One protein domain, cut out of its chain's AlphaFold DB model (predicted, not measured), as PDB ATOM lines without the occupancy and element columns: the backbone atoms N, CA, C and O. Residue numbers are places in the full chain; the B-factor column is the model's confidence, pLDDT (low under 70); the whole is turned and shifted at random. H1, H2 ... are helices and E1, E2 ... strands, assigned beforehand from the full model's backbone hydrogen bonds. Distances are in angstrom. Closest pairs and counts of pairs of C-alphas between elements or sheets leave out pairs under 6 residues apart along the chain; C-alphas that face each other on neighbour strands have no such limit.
ATOM      1  N   LEU A 192     110.679 121.266 125.062       95.75
ATOM      2  CA  LEU A 192     110.771 120.214 126.074       95.75
ATOM      3  C   LEU A 192     111.111 120.808 127.449       95.75
ATOM      4  O   LEU A 192     111.992 121.662 127.538       95.75
ATOM      5  N   PRO A 193     110.465 120.376 128.541       96.88
ATOM      6  CA  PRO A 193     110.879 120.725 129.897       96.88
ATOM      7  C   PRO A 193     112.321 120.296 130.205       96.88
ATOM      8  O   PRO A 193     112.764 119.219 129.806       96.88
ATOM      9  N   THR A 194     113.046 121.088 131.004       96.50
ATOM     10  CA  THR A 194     114.412 120.746 131.458       96.50
ATOM     11  C   THR A 194     114.482 119.391 132.172       96.50
ATOM     12  O   THR A 194     115.484 118.681 132.054       96.50
ATOM     13  N   ALA A 195     113.427 119.013 132.899       96.25
ATOM     14  CA  ALA A 195     113.335 117.720 133.576       96.25
ATOM     15  C   ALA A 195     113.394 116.544 132.585       96.25
ATOM     16  O   ALA A 195     114.164 115.608 132.798       96.25
ATOM     17  N   ASP A 196     112.674 116.640 131.467       96.31
ATOM     18  CA  ASP A 196     112.615 115.591 130.444       96.31
ATOM     19  C   ASP A 196     113.965 115.437 129.738       96.31
ATOM     20  O   ASP A 196     114.476 114.329 129.583       96.31
ATOM     21  N   ILE A 197     114.613 116.556 129.394       95.81
ATOM     22  CA  ILE A 197     115.967 116.549 128.819       95.81
ATOM     23  C   ILE A 197     116.974 115.924 129.787       95.81
ATOM     24  O   ILE A 197     117.875 115.198 129.372       95.81
ATOM     25  N   THR A 198     116.833 116.193 131.086       95.50
ATOM     26  CA  THR A 198     117.720 115.636 132.115       95.50
ATOM     27  C   THR A 198     117.552 114.123 132.204       95.50
ATOM     28  O   THR A 198     118.551 113.410 132.135       95.50
ATOM     29  N   ALA A 199     116.309 113.638 132.228       96.25
ATOM     30  CA  ALA A 199     116.005 112.211 132.197       96.25
ATOM     31  C   ALA A 199     116.560 111.525 130.933       96.25
ATOM     32  O   ALA A 199     117.135 110.442 131.023       96.25
ATOM     33  N   LEU A 200     116.466 112.169 129.761       96.62
ATOM     34  CA  LEU A 200     117.030 111.642 128.511       96.62
ATOM     35  C   LEU A 200     118.563 111.572 128.532       96.62
ATOM     36  O   LEU A 200     119.137 110.605 128.030       96.62
ATOM     37  N   VAL A 201     119.237 112.562 129.126       96.12
ATOM     38  CA  VAL A 201     120.703 112.550 129.279       96.12
ATOM     39  C   VAL A 201     121.141 111.447 130.244       96.12
ATOM     40  O   VAL A 201     122.079 110.715 129.942       96.12
ATOM     41  N   GLU A 202     120.457 111.292 131.380       96.19
ATOM     42  CA  GLU A 202     120.755 110.246 132.368       96.19
ATOM     43  C   GLU A 202     120.522 108.835 131.814       96.19
ATOM     44  O   GLU A 202     121.298 107.924 132.097       96.19
ATOM     45  N   ALA A 203     119.502 108.667 130.971       96.44
ATOM     46  CA  ALA A 203     119.219 107.417 130.274       96.44
ATOM     47  C   ALA A 203     120.172 107.133 129.093       96.44
ATOM     48  O   ALA A 203     120.103 106.059 128.498       96.44
ATOM     49  N   GLY A 204     121.057 108.070 128.733       96.06
ATOM     50  CA  GLY A 204     121.971 107.930 127.593       96.06
ATOM     51  C   GLY A 204     121.302 108.087 126.222       96.06
ATOM     52  O   GLY A 204     121.900 107.738 125.209       96.06
ATOM     53  N   HIS A 205     120.078 108.620 126.178       96.19
ATOM     54  CA  HIS A 205     119.350 108.940 124.943       96.19
ATOM     55  C   HIS A 205     119.673 110.339 124.399       96.19
ATOM     56  O   HIS A 205     119.195 110.718 123.332       96.19
ATOM     57  N   ALA A 206     120.479 111.116 125.123       96.88
ATOM     58  CA  ALA A 206     120.849 112.466 124.737       96.88
ATOM     59  C   ALA A 206     122.326 112.766 125.024       96.88
ATOM     60  O   ALA A 206     122.876 112.368 126.051       96.88
ATOM     61  N   GLU A 207     122.958 113.533 124.136       96.69
ATOM     62  CA  GLU A 207     124.363 113.929 124.243       96.69
ATOM     63  C   GLU A 207     124.477 115.414 124.611       96.69
ATOM     64  O   GLU A 207     124.030 116.293 123.871       96.69
ATOM     65  N   ARG A 208     125.103 115.720 125.753       96.50
ATOM     66  CA  ARG A 208     125.397 117.104 126.163       96.50
ATOM     67  C   ARG A 208     126.665 117.625 125.495       96.50
ATOM     68  O   ARG A 208     127.716 116.984 125.534       96.50
ATOM     69  N   LEU A 209     126.608 118.854 124.983       96.69
ATOM     70  CA  LEU A 209     127.790 119.559 124.491       96.69
ATOM     71  C   LEU A 209     128.557 120.203 125.658       96.69
ATOM     72  O   LEU A 209     128.409 121.391 125.967       96.69
ATOM     73  N   GLY A 210     129.400 119.412 126.322       93.75
ATOM     74  CA  GLY A 210     130.221 119.865 127.443       93.75
ATOM     75  C   GLY A 210     129.400 120.487 128.576       93.75
ATOM     76  O   GLY A 210     128.503 119.849 129.114       93.75
ATOM     77  N   ARG A 211     129.726 121.731 128.958       93.62
ATOM     78  CA  ARG A 211     129.005 122.502 129.995       93.62
ATOM     79  C   ARG A 211     127.970 123.481 129.428       93.62
ATOM     80  O   ARG A 211     127.474 124.326 130.161       93.62
ATOM     81  N   THR A 212     127.707 123.437 128.125       93.88
ATOM     82  CA  THR A 212     126.746 124.350 127.494       93.88
ATOM     83  C   THR A 212     125.312 123.854 127.709       93.88
ATOM     84  O   THR A 212     125.114 122.656 127.935       93.88
ATOM     85  N   PRO A 213     124.298 124.726 127.584       96.25
ATOM     86  CA  PRO A 213     122.901 124.305 127.610       96.25
ATOM     87  C   PRO A 213     122.463 123.607 126.307       96.25
ATOM     88  O   PRO A 213     121.270 123.442 126.096       96.25
ATOM     89  N   ALA A 214     123.384 123.205 125.422       97.38
ATOM     90  CA  ALA A 214     123.056 122.512 124.179       97.38
ATOM     91  C   ALA A 214     123.059 120.988 124.362       97.38
ATOM     92  O   ALA A 214     124.022 120.409 124.881       97.38
ATOM     93  N   VAL A 215     121.988 120.343 123.900       97.81
ATOM     94  CA  VAL A 215     121.789 118.890 123.973       97.81
ATOM     95  C   VAL A 215     121.357 118.365 122.608       97.81
ATOM     96  O   VAL A 215     120.547 118.998 121.934       97.81
ATOM     97  N   ARG A 216     121.893 117.212 122.200       97.75
ATOM     98  CA  ARG A 216     121.502 116.511 120.974       97.75
ATOM     99  C   ARG A 216     120.658 115.284 121.313       97.75
ATOM    100  O   ARG A 216     121.121 114.428 122.063       97.75
ATOM    101  N   ILE A 217     119.448 115.209 120.762       97.25
ATOM    102  CA  ILE A 217     118.480 114.113 120.945       97.25
ATOM    103  C   ILE A 217     118.089 113.621 119.559       97.25
ATOM    104  O   ILE A 217     117.606 114.416 118.754       97.25
ATOM    105  N   ASP A 218     118.350 112.346 119.259       94.81
ATOM    106  CA  ASP A 218     118.046 111.725 117.958       94.81
ATOM    107  C   ASP A 218     118.521 112.558 116.748       94.81
ATOM    108  O   ASP A 218     117.832 112.712 115.743       94.81
ATOM    109  N   GLY A 219     119.712 113.159 116.864       94.81
ATOM    110  CA  GLY A 219     120.312 114.010 115.829       94.81
ATOM    111  C   GLY A 219     119.797 115.455 115.781       94.81
ATOM    112  O   GLY A 219     120.369 116.269 115.064       94.81
ATOM    113  N   THR A 220     118.785 115.804 116.574       97.00
ATOM    114  CA  THR A 220     118.234 117.163 116.661       97.00
ATOM    115  C   THR A 220     118.851 117.928 117.826       97.00
ATOM    116  O   THR A 220     118.978 117.398 118.932       97.00
ATOM    117  N   TRP A 221     119.227 119.187 117.594       97.81
ATOM    118  CA  TRP A 221     119.767 120.063 118.633       97.81
ATOM    119  C   TRP A 221     118.669 120.810 119.388       97.81
ATOM    120  O   TRP A 221     117.707 121.310 118.806       97.81
ATOM    121  N   TRP A 222     118.877 120.927 120.694       98.06
ATOM    122  CA  TRP A 222     118.018 121.630 121.634       98.06
ATOM    123  C   TRP A 222     118.860 122.584 122.474       98.06
ATOM    124  O   TRP A 222     119.936 122.206 122.946       98.06
ATOM    125  N   LEU A 223     118.375 123.808 122.676       97.44
ATOM    126  CA  LEU A 223     119.025 124.813 123.517       97.44
ATOM    127  C   LEU A 223     118.176 125.102 124.747       97.44
ATOM    128  O   LEU A 223     117.008 125.461 124.627       97.44
ATOM    129  N   GLY A 224     118.783 124.938 125.920       96.25
ATOM    130  CA  GLY A 224     118.155 125.233 127.200       96.25
ATOM    131  C   GLY A 224     118.112 126.728 127.498       96.25
ATOM    132  O   GLY A 224     119.125 127.419 127.382       96.25
ATOM    133  N   ASP A 225     116.952 127.193 127.948       92.69
ATOM    134  CA  ASP A 225     116.764 128.446 128.668       92.69
ATOM    135  C   ASP A 225     116.576 128.114 130.155       92.69
ATOM    136  O   ASP A 225     115.506 127.683 130.595       92.69
ATOM    137  N   GLU A 226     117.640 128.292 130.938       87.25
ATOM    138  CA  GLU A 226     117.637 127.992 132.375       87.25
ATOM    139  C   GLU A 226     116.631 128.850 133.152       87.25
ATOM    140  O   GLU A 226     116.095 128.394 134.160       87.25
ATOM    141  N   SER A 227     116.346 130.069 132.681       86.25
ATOM    142  CA  SER A 227     115.410 130.974 133.351       86.25
ATOM    143  C   SER A 227     113.959 130.522 133.184       86.25
ATOM    144  O   SER A 227     113.157 130.652 134.108       86.25
ATOM    145  N   ALA A 228     113.645 129.941 132.025       90.00
ATOM    146  CA  ALA A 228     112.321 129.437 131.695       90.00
ATOM    147  C   ALA A 228     112.143 127.944 132.031       90.00
ATOM    148  O   ALA A 228     111.017 127.450 132.044       90.00
ATOM    149  N   GLY A 229     113.229 127.216 132.317       95.81
ATOM    150  CA  GLY A 229     113.178 125.788 132.634       95.81
ATOM    151  C   GLY A 229     112.756 124.918 131.445       95.81
ATOM    152  O   GLY A 229     112.168 123.850 131.638       95.81
ATOM    153  N   ILE A 230     113.042 125.377 130.226       97.44
ATOM    154  CA  ILE A 230     112.674 124.710 128.977       97.44
ATOM    155  C   ILE A 230     113.863 124.614 128.028       97.44
ATOM    156  O   ILE A 230     114.833 125.361 128.123       97.44
ATOM    157  N   TYR A 231     113.749 123.707 127.073       97.69
ATOM    158  CA  TYR A 231     114.623 123.558 125.930       97.69
ATOM    159  C   TYR A 231     113.820 123.785 124.661       97.69
ATOM    160  O   TYR A 231     112.723 123.247 124.517       97.69
ATOM    161  N   VAL A 232     114.382 124.554 123.738       96.25
ATOM    162  CA  VAL A 232     113.761 124.857 122.448       96.25
ATOM    163  C   VAL A 232     114.540 124.150 121.350       96.25
ATOM    164  O   VAL A 232     115.777 124.164 121.344       96.25
ATOM    165  N   ARG A 233     113.815 123.515 120.428       96.94
ATOM    166  CA  ARG A 233     114.402 122.892 119.241       96.94
ATOM    167  C   ARG A 233     115.119 123.949 118.402       96.94
ATOM    168  O   ARG A 233     114.614 125.054 118.232       96.94
ATOM    169  N   VAL A 234     116.286 123.616 117.858       95.75
ATOM    170  CA  VAL A 234     117.049 124.500 116.967       95.75
ATOM    171  C   VAL A 234     116.653 124.219 115.512       95.75
ATOM    172  O   VAL A 234     117.073 123.194 114.979       95.75
ATOM    173  N   PRO A 235     115.870 125.092 114.841       92.81
ATOM    174  CA  PRO A 235     115.488 124.876 113.443       92.81
ATOM    175  C   PRO A 235     116.555 125.351 112.448       92.81
ATOM    176  O   PRO A 235     116.516 124.977 111.280       92.81
ATOM    177  N   ASP A 236     117.488 126.202 112.886       88.19
ATOM    178  CA  ASP A 236     118.487 126.817 112.013       88.19
ATOM    179  C   ASP A 236     119.565 125.791 111.589       88.19
ATOM    180  O   ASP A 236     120.309 125.282 112.444       88.19
ATOM    181  N   PRO A 237     119.699 125.488 110.281       88.81
ATOM    182  CA  PRO A 237     120.677 124.527 109.784       88.81
ATOM    183  C   PRO A 237     122.127 124.997 109.958       88.81
ATOM    184  O   PRO A 237     123.015 124.164 110.156       88.81
ATOM    185  N   GLN A 238     122.397 126.308 109.916       81.00
ATOM    186  CA  GLN A 238     123.750 126.829 110.128       81.00
ATOM    187  C   GLN A 238     124.165 126.649 111.587       81.00
ATOM    188  O   GLN A 238     125.234 126.100 111.859       81.00
ATOM    189  N   LEU A 239     123.291 127.025 112.526       90.06
ATOM    190  CA  LEU A 239     123.535 126.818 113.952       90.06
ATOM    191  C   LEU A 239     123.689 125.330 114.301       90.06
ATOM    192  O   LEU A 239     124.585 124.968 115.063       90.06
ATOM    193  N   THR A 240     122.878 124.459 113.698       96.75
ATOM    194  CA  THR A 240     123.001 122.995 113.826       96.75
ATOM    195  C   THR A 240     124.386 122.514 113.382       96.75
ATOM    196  O   THR A 240     125.093 121.855 114.148       96.75
ATOM    197  N   ALA A 241     124.837 122.918 112.189       91.94
ATOM    198  CA  ALA A 241     126.158 122.559 111.676       91.94
ATOM    199  C   ALA A 241     127.300 123.099 112.561       91.94
ATOM    200  O   ALA A 241     128.353 122.465 112.689       91.94
ATOM    201  N   ASP A 242     127.129 124.273 113.168       88.69
ATOM    202  CA  ASP A 242     128.074 124.845 114.129       88.69
ATOM    203  C   ASP A 242     128.166 124.011 115.412       88.69
ATOM    204  O   ASP A 242     129.275 123.740 115.894       88.69
ATOM    205  N   LEU A 243     127.023 123.582 115.952       96.75
ATOM    206  CA  LEU A 243     126.944 122.732 117.140       96.75
ATOM    207  C   LEU A 243     127.566 121.352 116.887       96.75
ATOM    208  O   LEU A 243     128.365 120.896 117.707       96.75
ATOM    209  N   ASP A 244     127.334 120.748 115.719       97.31
ATOM    210  CA  ASP A 244     127.974 119.486 115.328       97.31
ATOM    211  C   ASP A 244     129.501 119.607 115.265       97.31
ATOM    212  O   ASP A 244     130.232 118.779 115.822       97.31
ATOM    213  N   ARG A 245     130.022 120.686 114.658       96.12
ATOM    214  CA  ARG A 245     131.473 120.941 114.631       96.12
ATOM    215  C   ARG A 245     132.049 121.119 116.035       96.12
ATOM    216  O   ARG A 245     133.182 120.699 116.288       96.12
ATOM    217  N   ARG A 246     131.308 121.743 116.956       95.25
ATOM    218  CA  ARG A 246     131.723 121.888 118.362       95.25
ATOM    219  C   ARG A 246     131.714 120.544 119.087       95.25
ATOM    220  O   ARG A 246     132.680 120.256 119.793       95.25
ATOM    221  N   LEU A 247     130.695 119.712 118.874       96.06
ATOM    222  CA  LEU A 247     130.599 118.377 119.467       96.06
ATOM    223  C   LEU A 247     131.748 117.470 119.015       96.06
ATOM    224  O   LEU A 247     132.385 116.824 119.848       96.06
ATOM    225  N   ALA A 248     132.095 117.490 117.725       94.38
ATOM    226  CA  ALA A 248     133.231 116.735 117.194       94.38
ATOM    227  C   ALA A 248     134.568 117.151 117.837       94.38
ATOM    228  O   ALA A 248     135.381 116.305 118.228       94.38
ATOM    229  N   LYS A 249     134.789 118.463 118.011       92.12
ATOM    230  CA  LYS A 249     135.977 118.991 118.706       92.12
ATOM    231  C   LYS A 249     136.004 118.572 120.172       92.12
ATOM    232  O   LYS A 249     137.049 118.152 120.664       92.12
ATOM    233  N   TYR A 250     134.864 118.667 120.854       94.19
ATOM    234  CA  TYR A 250     134.739 118.292 122.259       94.19
ATOM    235  C   TYR A 250     135.035 116.803 122.475       94.19
ATOM    236  O   TYR A 250     135.862 116.460 123.316       94.19
ATOM    237  N   THR A 251     134.453 115.937 121.646       92.94
ATOM    238  CA  THR A 251     134.684 114.484 121.659       92.94
ATOM    239  C   THR A 251     136.161 114.149 121.432       92.94
ATOM    240  O   THR A 251     136.753 113.371 122.179       92.94
ATOM    241  N   THR A 252     136.798 114.802 120.452       92.81
ATOM    242  CA  THR A 252     138.241 114.650 120.193       92.81
ATOM    243  C   THR A 252     139.083 115.048 121.411       92.81
ATOM    244  O   THR A 252     140.024 114.339 121.775       92.81
ATOM    245  N   ALA A 253     138.741 116.160 122.071       90.75
ATOM    246  CA  ALA A 253     139.442 116.626 123.264       90.75
ATOM    247  C   ALA A 253     139.258 115.665 124.451       90.75
ATOM    248  O   ALA A 253     140.239 115.317 125.109       90.75
ATOM    249  N   GLN A 254     138.038 115.178 124.694       92.81
ATOM    250  CA  GLN A 254     137.771 114.186 125.740       92.81
ATOM    251  C   GLN A 254     138.557 112.889 125.514       92.81
ATOM    252  O   GLN A 254     139.180 112.383 126.446       92.81
ATOM    253  N   ALA A 255     138.609 112.386 124.277       91.38
ATOM    254  CA  ALA A 255     139.399 111.202 123.939       91.38
ATOM    255  C   ALA A 255     140.909 111.414 124.163       91.38
ATOM    256  O   ALA A 255     141.628 110.484 124.534       91.38
ATOM    257  N   ALA A 256     141.424 112.629 123.951       88.44
ATOM    258  CA  ALA A 256     142.810 112.960 124.276       88.44
ATOM    259  C   ALA A 256     143.065 112.938 125.795       88.44
ATOM    260  O   ALA A 256     144.034 112.317 126.230       88.44
ATOM    261  N   VAL A 257     142.169 113.530 126.595       91.25
ATOM    262  CA  VAL A 257     142.259 113.520 128.068       91.25
ATOM    263  C   VAL A 257     142.188 112.095 128.618       91.25
ATOM    264  O   VAL A 257     143.021 111.716 129.438       91.25
ATOM    265  N   ALA A 258     141.258 111.275 128.125       91.62
ATOM    266  CA  ALA A 258     141.123 109.882 128.547       91.62
ATOM    267  C   ALA A 258     142.391 109.061 128.251       91.62
ATOM    268  O   ALA A 258     142.839 108.291 129.098       91.62
ATOM    269  N   ARG A 259     143.029 109.265 127.087       88.88
ATOM    270  CA  ARG A 259     144.317 108.623 126.756       88.88
ATOM    271  C   ARG A 259     145.441 109.045 127.699       88.88
ATOM    272  O   ARG A 259     146.230 108.200 128.107       88.88
ATOM    273  N   GLN A 260     145.501 110.327 128.060       89.25
ATOM    274  CA  GLN A 260     146.487 110.827 129.018       89.25
ATOM    275  C   GLN A 260     146.275 110.213 130.410       89.25
ATOM    276  O   GLN A 260     147.236 109.813 131.060       89.25
ATOM    277  N   GLN A 261     145.019 110.081 130.842       91.00
ATOM    278  CA  GLN A 261     144.664 109.460 132.122       91.00
ATOM    279  C   GLN A 261     144.937 107.948 132.145       91.00
ATOM    280  O   GLN A 261     145.359 107.423 133.170       91.00
ATOM    281  N   ALA A 262     144.741 107.250 131.023       90.69
ATOM    282  CA  ALA A 262     144.969 105.808 130.916       90.69
ATOM    283  C   ALA A 262     146.456 105.411 130.799       90.69
ATOM    284  O   ALA A 262     146.785 104.240 130.976       90.69
TER     285      ALA A 262
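What this domain is: This is residues 192 to 262 of the 277 residues of an uncharacterized protein of Planomonospora sphaerica (UniProt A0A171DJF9). A small twisted sheet of four strands has the short helix H1 over one face and residues 237 to 247 of the long helix H2 crossing the other face, while residues 255 to 262 of H2 stick out beyond it as a free arm. The 71 printed residues, of mixed class, run H1 E1 E2 E3 E4 H2, and the antiparallel sheet has the order E1 E2 E3 E4. The whole is only just compact, close to loose, with a radius of gyration of the C-alphas of 13.1 A and spans of 39 by 27 by 22 A.

How they stand to each other: Begin with the sheet: E1 (206 to 208), E2 (214 to 217), E3 (220 to 225) and E4 (230 to 233) form a meander, each strand the antiparallel neighbour of the one before. Look for N 207 and O 216 at 2.9 A, N 222 and O 215 at 2.8 A, and N 223 and O 232 at 2.9 A. H1 (194 to 202) and H2 (237 to 262) are on opposite faces, giving three layers. H1 runs slantwise to the strands at a height of 8.4 A; its closest C-alpha pair with E4 is Thr 194 and Ile 230, 5.0 A. H2 runs across them at 10.5 A; its closest with E3 is Trp 221 and Thr 240, 6.5 A. In H1 and H2 every O i to N i+4 pair is within hydrogen-bond range.

Where its parts are: Find C-alpha 194 at (114.412, 120.746, 131.458), where H1 begins. E3 spans 16.5 A. From C-alpha 237 at (120.677, 124.527, 109.784), H2 runs 37.2 A to C-alpha 262 at (144.969, 105.808, 130.916).

The domain as a whole: The C-alphas farthest apart, of Ala 228 and Ala 262, are 40.3 A apart. The printed part has no cut, its five links between named elements are tight, and no printed residue is under 70 in pLDDT.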